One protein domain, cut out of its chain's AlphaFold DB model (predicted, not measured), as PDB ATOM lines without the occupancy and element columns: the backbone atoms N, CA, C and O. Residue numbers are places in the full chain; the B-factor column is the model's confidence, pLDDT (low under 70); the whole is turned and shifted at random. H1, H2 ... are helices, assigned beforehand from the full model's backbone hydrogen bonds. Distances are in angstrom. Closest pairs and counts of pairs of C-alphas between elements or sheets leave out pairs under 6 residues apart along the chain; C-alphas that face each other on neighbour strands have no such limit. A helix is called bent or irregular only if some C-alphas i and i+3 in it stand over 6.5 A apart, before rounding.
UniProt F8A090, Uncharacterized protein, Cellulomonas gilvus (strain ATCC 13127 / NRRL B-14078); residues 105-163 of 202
ATOM      1  N   PHE A 105     -29.902  -2.168 -26.825       72.44
ATOM      2  CA  PHE A 105     -29.567  -1.855 -25.422       72.44
ATOM      3  C   PHE A 105     -28.837  -2.977 -24.679       72.44
ATOM      4  O   PHE A 105     -27.737  -2.773 -24.172       72.44
ATOM      5  N   VAL A 106     -29.460  -4.156 -24.564       74.44
ATOM      6  CA  VAL A 106     -28.949  -5.240 -23.705       74.44
ATOM      7  C   VAL A 106     -27.619  -5.771 -24.237       74.44
ATOM      8  O   VAL A 106     -26.695  -5.995 -23.460       74.44
ATOM      9  N   GLU A 107     -27.504  -5.912 -25.555       76.75
ATOM     10  CA  GLU A 107     -26.264  -6.312 -26.215       76.75
ATOM     11  C   GLU A 107     -25.155  -5.287 -25.956       76.75
ATOM     12  O   GLU A 107     -24.145  -5.643 -25.353       76.75
ATOM     13  N   ILE A 108     -25.372  -4.004 -26.277       79.69
ATOM     14  CA  ILE A 108     -24.387  -2.937 -26.026       79.69
ATOM     15  C   ILE A 108     -24.000  -2.862 -24.543       79.69
ATOM     16  O   ILE A 108     -22.818  -2.711 -24.227       79.69
ATOM     17  N   PHE A 109     -24.959  -3.020 -23.626       82.31
ATOM     18  CA  PHE A 109     -24.691  -3.041 -22.189       82.31
ATOM     19  C   PHE A 109     -23.720  -4.164 -21.812       82.31
ATOM     20  O   PHE A 109     -22.714  -3.906 -21.149       82.31
ATOM     21  N   TYR A 110     -23.978  -5.398 -22.255       82.25
ATOM     22  CA  TYR A 110     -23.092  -6.524 -21.956       82.25
ATOM     23  C   TYR A 110     -21.740  -6.410 -22.661       82.25
ATOM     24  O   TYR A 110     -20.724  -6.743 -22.056       82.25
ATOM     25  N   MET A 111     -21.704  -5.873 -23.881       85.62
ATOM     26  CA  MET A 111     -20.450  -5.578 -24.576       85.62
ATOM     27  C   MET A 111     -19.592  -4.579 -23.798       85.62
ATOM     28  O   MET A 111     -18.400  -4.807 -23.601       85.62
ATOM     29  N   ALA A 112     -20.189  -3.483 -23.327       87.69
ATOM     30  CA  ALA A 112     -19.489  -2.489 -22.520       87.69
ATOM     31  C   ALA A 112     -19.047  -3.071 -21.166       87.69
ATOM     32  O   ALA A 112     -17.914  -2.844 -20.735       87.69
ATOM     33  N   TRP A 113     -19.911  -3.855 -20.514       87.62
ATOM     34  CA  TRP A 113     -19.606  -4.519 -19.247       87.62
ATOM     35  C   TRP A 113     -18.423  -5.486 -19.364       87.62
ATOM     36  O   TRP A 113     -17.535  -5.479 -18.510       87.62
ATOM     37  N   GLU A 114     -18.383  -6.288 -20.427       90.31
ATOM     38  CA  GLU A 114     -17.277  -7.198 -20.734       90.31
ATOM     39  C   GLU A 114     -15.955  -6.435 -20.880       90.31
ATOM     40  O   GLU A 114     -14.966  -6.807 -20.249       90.31
ATOM     41  N   VAL A 115     -15.951  -5.314 -21.617       93.06
ATOM     42  CA  VAL A 115     -14.766  -4.452 -21.775       93.06
ATOM     43  C   VAL A 115     -14.266  -3.928 -20.435       93.06
ATOM     44  O   VAL A 115     -13.081  -4.057 -20.129       93.06
ATOM     45  N   VAL A 116     -15.158  -3.356 -19.622       91.38
ATOM     46  CA  VAL A 116     -14.792  -2.789 -18.314       91.38
ATOM     47  C   VAL A 116     -14.290  -3.880 -17.369       91.38
ATOM     48  O   VAL A 116     -13.285  -3.690 -16.684       91.38
ATOM     49  N   THR A 117     -14.945  -5.040 -17.359       91.00
ATOM     50  CA  THR A 117     -14.566  -6.177 -16.513       91.00
ATOM     51  C   THR A 117     -13.188  -6.710 -16.904       91.00
ATOM     52  O   THR A 117     -12.318  -6.839 -16.042       91.00
ATOM     53  N   ALA A 118     -12.949  -6.944 -18.198       92.00
ATOM     54  CA  ALA A 118     -11.654  -7.390 -18.706       92.00
ATOM     55  C   ALA A 118     -10.541  -6.372 -18.404       92.00
ATOM     56  O   ALA A 118      -9.465  -6.753 -17.950       92.00
ATOM     57  N   PHE A 119     -10.812  -5.075 -18.580       94.00
ATOM     58  CA  PHE A 119      -9.871  -3.996 -18.265       94.00
ATOM     59  C   PHE A 119      -9.503  -3.938 -16.773       94.00
ATOM     60  O   PHE A 119      -8.330  -3.794 -16.426       94.00
ATOM     61  N   ILE A 120     -10.482  -4.098 -15.874       90.44
ATOM     62  CA  ILE A 120     -10.233  -4.146 -14.425       90.44
ATOM     63  C   ILE A 120      -9.426  -5.397 -14.052       90.44
ATOM     64  O   ILE A 120      -8.483  -5.300 -13.266       90.44
ATOM     65  N   HIS A 121      -9.749  -6.561 -14.625       91.12
ATOM     66  CA  HIS A 121      -8.993  -7.797 -14.389       91.12
ATOM     67  C   HIS A 121      -7.558  -7.737 -14.919       91.12
ATOM     68  O   HIS A 121      -6.671  -8.365 -14.343       91.12
ATOM     69  N   ALA A 122      -7.319  -6.951 -15.967       91.88
ATOM     70  CA  ALA A 122      -5.995  -6.668 -16.501       91.88
ATOM     71  C   ALA A 122      -5.234  -5.573 -15.720       91.88
ATOM     72  O   ALA A 122      -4.228  -5.071 -16.215       91.88
ATOM     73  N   ASP A 123      -5.685  -5.201 -14.514       91.62
ATOM     74  CA  ASP A 123      -5.054  -4.176 -13.669       91.62
ATOM     75  C   ASP A 123      -4.983  -2.799 -14.359       91.62
ATOM     76  O   ASP A 123      -3.947  -2.133 -14.394       91.62
ATOM     77  N   ALA A 124      -6.103  -2.394 -14.970       91.38
ATOM     78  CA  ALA A 124      -6.235  -1.148 -15.724       91.38
ATOM     79  C   ALA A 124      -5.208  -0.998 -16.868       91.38
ATOM     80  O   ALA A 124      -4.746   0.105 -17.183       91.38
ATOM     81  N   LYS A 125      -4.847  -2.126 -17.489       93.25
ATOM     82  CA  LYS A 125      -4.043  -2.210 -18.716       93.25
ATOM     83  C   LYS A 125      -4.874  -2.775 -19.854       93.25
ATOM     84  O   LYS A 125      -5.923  -3.378 -19.622       93.25
ATOM     85  N   LEU A 126      -4.392  -2.615 -21.083       92.94
ATOM     86  CA  LEU A 126      -5.013  -3.245 -22.244       92.94
ATOM     87  C   LEU A 126      -5.029  -4.784 -22.078       92.94
ATOM     88  O   LEU A 126      -3.959  -5.390 -21.967       92.94
ATOM     89  N   PRO A 127      -6.213  -5.431 -22.069       92.38
ATOM     90  CA  PRO A 127      -6.310  -6.888 -21.969       92.38
ATOM     91  C   PRO A 127      -5.722  -7.597 -23.192       92.38
ATOM     92  O   PRO A 127      -5.584  -7.006 -24.269       92.38
ATOM     93  N   LYS A 128      -5.406  -8.889 -23.048       90.62
ATOM     94  CA  LYS A 128      -4.924  -9.702 -24.172       90.62
ATOM     95  C   LYS A 128      -6.025  -9.849 -25.221       90.62
ATOM     96  O   LYS A 128      -7.211  -9.841 -24.906       90.62
ATOM     97  N   GLU A 129      -5.636 -10.061 -26.476       89.19
ATOM     98  CA  GLU A 129      -6.606 -10.206 -27.571       89.19
ATOM     99  C   GLU A 129      -7.542 -11.407 -27.399       89.19
ATOM    100  O   GLU A 129      -8.674 -11.360 -27.866       89.19
ATOM    101  N   VAL A 130      -7.101 -12.449 -26.687       91.00
ATOM    102  CA  VAL A 130      -7.949 -13.596 -26.331       91.00
ATOM    103  C   VAL A 130      -9.093 -13.207 -25.388       91.00
ATOM    104  O   VAL A 130     -10.176 -13.772 -25.491       91.00
ATOM    105  N   ASP A 131      -8.874 -12.214 -24.522       87.38
ATOM    106  CA  ASP A 131      -9.869 -11.733 -23.561       87.38
ATOM    107  C   ASP A 131     -10.795 -10.678 -24.191       87.38
ATOM    108  O   ASP A 131     -11.954 -10.557 -23.806       87.38
ATOM    109  N   LEU A 132     -10.298  -9.918 -25.177       90.75
ATOM    110  CA  LEU A 132     -11.065  -8.936 -25.953       90.75
ATOM    111  C   LEU A 132     -10.813  -9.097 -27.465       90.75
ATOM    112  O   LEU A 132     -10.044  -8.329 -28.062       90.75
ATOM    113  N   PRO A 133     -11.495 -10.047 -28.134       88.56
ATOM    114  CA  PRO A 133     -11.245 -10.365 -29.543       88.56
ATOM    115  C   PRO A 133     -11.752  -9.290 -30.514       88.56
ATOM    116  O   PRO A 133     -11.249  -9.174 -31.634       88.56
ATOM    117  N   ARG A 134     -12.698  -8.444 -30.094       90.12
ATOM    118  CA  ARG A 134     -13.280  -7.389 -30.938       90.12
ATOM    119  C   ARG A 134     -12.366  -6.155 -31.013       90.12
ATOM    120  O   ARG A 134     -12.066  -5.576 -29.968       90.12
ATOM    121  N   PRO A 135     -11.993  -5.666 -32.213       89.94
ATOM    122  CA  PRO A 135     -11.138  -4.481 -32.345       89.94
ATOM    123  C   PRO A 135     -11.722  -3.220 -31.692       89.94
ATOM    124  O   PRO A 135     -11.007  -2.501 -30.998       89.94
ATOM    125  N   ALA A 136     -13.030  -2.980 -31.840       88.12
ATOM    126  CA  ALA A 136     -13.704  -1.835 -31.223       88.12
ATOM    127  C   ALA A 136     -13.634  -1.874 -29.684       88.12
ATOM    128  O   ALA A 136     -13.362  -0.862 -29.043       88.12
ATOM    129  N   ALA A 137     -13.797  -3.061 -29.094       90.50
ATOM    130  CA  ALA A 137     -13.670  -3.281 -27.657       90.50
ATOM    131  C   ALA A 137     -12.247  -2.975 -27.152       90.50
ATOM    132  O   ALA A 137     -12.079  -2.304 -26.133       90.50
ATOM    133  N   ARG A 138     -11.217  -3.387 -27.908       92.44
ATOM    134  CA  ARG A 138      -9.814  -3.056 -27.601       92.44
ATOM    135  C   ARG A 138      -9.532  -1.559 -27.695       92.44
ATOM    136  O   ARG A 138      -8.790  -1.035 -26.871       92.44
ATOM    137  N   GLN A 139     -10.142  -0.864 -28.654       92.00
ATOM    138  CA  GLN A 139      -9.990   0.586 -28.774       92.00
ATOM    139  C   GLN A 139     -10.559   1.318 -27.550       92.00
ATOM    140  O   GLN A 139      -9.911   2.215 -27.016       92.00
ATOM    141  N   VAL A 140     -11.731   0.900 -27.060       90.88
ATOM    142  CA  VAL A 140     -12.310   1.446 -25.822       90.88
ATOM    143  C   VAL A 140     -11.397   1.167 -24.623       90.88
ATOM    144  O   VAL A 140     -11.113   2.081 -23.851       90.88
ATOM    145  N   ALA A 141     -10.877  -0.058 -24.494       93.62
ATOM    146  CA  ALA A 141      -9.932  -0.406 -23.431       93.62
ATOM    147  C   ALA A 141      -8.643   0.435 -23.483       93.62
ATOM    148  O   ALA A 141      -8.135   0.835 -22.438       93.62
ATOM    149  N   ARG A 142      -8.151   0.778 -24.680       93.50
ATOM    150  CA  ARG A 142      -7.003   1.682 -24.849       93.50
ATOM    151  C   ARG A 142      -7.307   3.100 -24.366       93.50
ATOM    152  O   ARG A 142      -6.515   3.663 -23.621       93.50
ATOM    153  N   TYR A 143      -8.482   3.650 -24.688       93.31
ATOM    154  CA  TYR A 143      -8.883   4.962 -24.160       93.31
ATOM    155  C   TYR A 143      -8.980   4.999 -22.631       93.31
ATOM    156  O   TYR A 143      -8.712   6.051 -22.036       93.31
ATOM    157  N   LEU A 144      -9.369   3.878 -22.013       93.62
ATOM    158  CA  LEU A 144      -9.377   3.707 -20.560       93.62
ATOM    159  C   LEU A 144      -7.952   3.601 -19.999       93.62
ATOM    160  O   LEU A 144      -7.651   4.260 -19.005       93.62
ATOM    161  N   GLU A 145      -7.066   2.838 -20.646       95.25
ATOM    162  CA  GLU A 145      -5.658   2.697 -20.248       95.25
ATOM    163  C   GLU A 145      -4.914   4.037 -20.278       95.25
ATOM    164  O   GLU A 145      -4.274   4.394 -19.286       95.25
ATOM    165  N   ASP A 146      -5.069   4.819 -21.352       94.12
ATOM    166  CA  ASP A 146      -4.469   6.155 -21.502       94.12
ATOM    167  C   ASP A 146      -4.829   7.088 -20.336       94.12
ATOM    168  O   ASP A 146      -4.106   8.033 -20.014       94.12
ATOM    169  N   ARG A 147      -5.977   6.830 -19.699       93.62
ATOM    170  CA  ARG A 147      -6.544   7.650 -18.629       93.62
ATOM    171  C   ARG A 147      -6.513   6.974 -17.262       93.62
ATOM    172  O   ARG A 147      -7.058   7.525 -16.308       93.62
ATOM    173  N   ARG A 148      -5.840   5.829 -17.119       91.81
ATOM    174  CA  ARG A 148      -5.822   5.054 -15.867       91.81
ATOM    175  C   ARG A 148      -5.244   5.812 -14.664       91.81
ATOM    176  O   ARG A 148      -5.490   5.430 -13.527       91.81
ATOM    177  N   GLY A 149      -4.437   6.849 -14.913       91.94
ATOM    178  CA  GLY A 149      -3.837   7.692 -13.876       91.94
ATOM    179  C   GLY A 149      -4.769   8.770 -13.315       91.94
ATOM    180  O   GLY A 149      -4.417   9.407 -12.325       91.94
ATOM    181  N   PHE A 150      -5.936   8.990 -13.926       92.62
ATOM    182  CA  PHE A 150      -6.891  10.013 -13.503       92.62
ATOM    183  C   PHE A 150      -8.005   9.425 -12.623       92.62
ATOM    184  O   PHE A 150      -8.312   8.232 -12.717       92.62
ATOM    185  N   PRO A 151      -8.659  10.246 -11.782       91.06
ATOM    186  CA  PRO A 151      -9.859   9.837 -11.065       91.06
ATOM    187  C   PRO A 151     -10.944   9.332 -12.024       91.06
ATOM    188  O   PRO A 151     -11.232   9.964 -13.036       91.06
ATOM    189  N   ALA A 152     -11.607   8.225 -11.677       86.25
ATOM    190  CA  ALA A 152     -12.620   7.597 -12.535       86.25
ATOM    191  C   ALA A 152     -13.748   8.558 -12.959       86.25
ATOM    192  O   ALA A 152     -14.256   8.455 -14.070       86.25
ATOM    193  N   VAL A 153     -14.115   9.507 -12.092       88.69
ATOM    194  CA  VAL A 153     -15.123  10.536 -12.395       88.69
ATOM    195  C   VAL A 153     -14.672  11.413 -13.565       88.69
ATOM    196  O   VAL A 153     -15.440  11.620 -14.501       88.69
ATOM    197  N   ASP A 154     -13.412  11.845 -13.563       87.56
ATOM    198  CA  ASP A 154     -12.849  12.687 -14.621       87.56
ATOM    199  C   ASP A 154     -12.728  11.912 -15.937       87.56
ATOM    200  O   ASP A 154     -12.988  12.454 -17.013       87.56
ATOM    201  N   VAL A 155     -12.393  10.618 -15.861       89.56
ATOM    202  CA  VAL A 155     -12.355   9.731 -17.034       89.56
ATOM    203  C   VAL A 155     -13.741   9.591 -17.660       89.56
ATOM    204  O   VAL A 155     -13.869   9.720 -18.876       89.56
ATOM    205  N   ILE A 156     -14.780   9.367 -16.849       87.00
ATOM    206  CA  ILE A 156     -16.165   9.254 -17.330       87.00
ATOM    207  C   ILE A 156     -16.599  10.553 -18.018       87.00
ATOM    208  O   ILE A 156     -17.114  10.502 -19.135       87.00
ATOM    209  N   GLU A 157     -16.344  11.710 -17.407       87.00
ATOM    210  CA  GLU A 157     -16.691  13.010 -17.997       87.00
ATOM    211  C   GLU A 157     -15.912  13.302 -19.288       87.00
ATOM    212  O   GLU A 157     -16.470  13.835 -20.251       87.00
ATOM    213  N   ALA A 158     -14.638  12.910 -19.360       87.62
ATOM    214  CA  ALA A 158     -13.843  13.045 -20.577       87.62
ATOM    215  C   ALA A 158     -14.370  12.145 -21.709       87.62
ATOM    216  O   ALA A 158     -14.512  12.602 -22.845       87.62
ATOM    217  N   LEU A 159     -14.693  10.883 -21.406       87.19
ATOM    218  CA  LEU A 159     -15.234   9.938 -22.386       87.19
ATOM    219  C   LEU A 159     -16.647  10.315 -22.836       87.19
ATOM    220  O   LEU A 159     -16.986  10.103 -23.997       87.19
ATOM    221  N   LYS A 160     -17.450  10.939 -21.970       84.44
ATOM    222  CA  LYS A 160     -18.793  11.427 -22.311       84.44
ATOM    223  C   LYS A 160     -18.787  12.451 -23.448       84.44
ATOM    224  O   LYS A 160     -19.748  12.516 -24.198       84.44
ATOM    225  N   ARG A 161     -17.707  13.225 -23.604       81.50
ATOM    226  CA  ARG A 161     -17.541  14.172 -24.725       81.50
ATOM    227  C   ARG A 161     -17.201  13.482 -26.045       81.50
ATOM    228  O   ARG A 161     -17.452  14.042 -27.104       81.50
ATOM    229  N   LEU A 162     -16.582  12.303 -25.972       78.38
ATOM    230  CA  LEU A 162     -16.255  11.472 -27.132       78.38
ATOM    231  C   LEU A 162     -17.436  10.592 -27.539       78.38
ATOM    232  O   LEU A 162     -17.596  10.289 -28.720       78.38
ATOM    233  N   ALA A 163     -18.256  10.182 -26.569       72.56
ATOM    234  CA  ALA A 163     -19.554   9.596 -26.841       72.56
ATOM    235  C   ALA A 163     -20.358  10.626 -27.636       72.56
ATOM    236  O   ALA A 163     -20.544  11.740 -27.167       72.56
TER     237      ALA A 163
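AT A GLANCE: This is residues 105 to 163 of the 202 residues of an uncharacterized protein of Cellulomonas gilvus (strain ATCC 13127 / NRRL B-14078) (UniProt F8A090). Three helices make a small group whose centres form a triangle: H2 packs obliquely on H1, with Ala 137 of H2 closest to Val 115 of H1, while H3 comes near H2 only around Leu 144 and Val 155 and keeps clear of H1. The first residues, 105 to 110, stick out as a free arm, and a long loop, residues 122 to 134, leads from the end of H1 to the beginning of H2. The printed part has 59 residues with three named helices, in the order H1, H2, H3, and no named strand; the class is all helix. The whole is compact, with a radius of gyration of the C-alphas of 11.1 A, and the C-alphas span 28 by 27 by 16 A along their three main axes.

IN THESE COORDINATES: The printed part begins at Phe 105, just before H1. H1 holds residues 106 to 121, Val 106 to His 121, and is the longest helix with 16 residues; it measures 22.2 A from its first C-alpha at (-28.949, -5.240, -23.705) to its last at (-8.993, -7.797, -14.389). Residues 122 to 134 follow, a stretch of 13 residues with no named element. H2 holds residues 135 to 145, Pro 135 to Glu 145, and is 15.1 A long from first to last C-alpha; C-alpha 135 is at (-11.138, -4.481, -32.345). Six residues lie between H2 and the next helix. H3 holds residues 152 to 162, Ala 152 to Leu 162, 15.5 A from first to last C-alpha, and its C-alpha 162 is at (-16.255, 11.472, -27.132). Ala 163 is the last printed residue. No helix is bent or irregular.

HOW THE PARTS SIT: H1 touches H2, with 8 pairs of C-alphas within 8 A. The closest C-alphas of the two are those of Val 115 and Ala 137, 6.1 A apart. Their lines stand at a steep tilt of 48 degrees, and they run the same way. Their centres are 11.0 A apart. H2 and H3 are close but not clearly touching, with 1 pair of C-alphas within 8 A. The closest C-alphas here are those of Leu 144 and Val 155, 7.6 A apart. The lines of H2 and H3 stand at a steep tilt of 46 degrees, and the two run opposite ways, with their centres 14.0 A apart. H1 and H3 are apart, with no C-alpha of the one within 8 A of the other. Residues 105 to 110, of which 106 to 110 belong to H1, stand free: no C-alpha 8 or more residues away along the chain comes within 10 A of theirs. In the backbones of H1 and H2 every O i to N i+4 pair is within hydrogen-bond range; in H3 it is 5 of 7.

THE WHOLE: The two C-alphas farthest apart in the domain are those of Val 106 and Gly 149, 29.9 A. The first and last printed C-alphas, those of Phe 105 and Ala 163, are 15.3 A apart. The printed part has no cut and runs from residue 105 to residue 163 of a full chain of 202 residues. The link from H1 to H2, 13 residues, is long, and its C-alphas lie 8 to 15 A from the mean of all C-alphas. The link from H2 to H3, 6 residues, is short but not tight. The mean pLDDT of the printed part is 88.6, and no printed residue is under 70. By element the model's mean pLDDT is 87 for H1, 92 for H2 and 86 for H3.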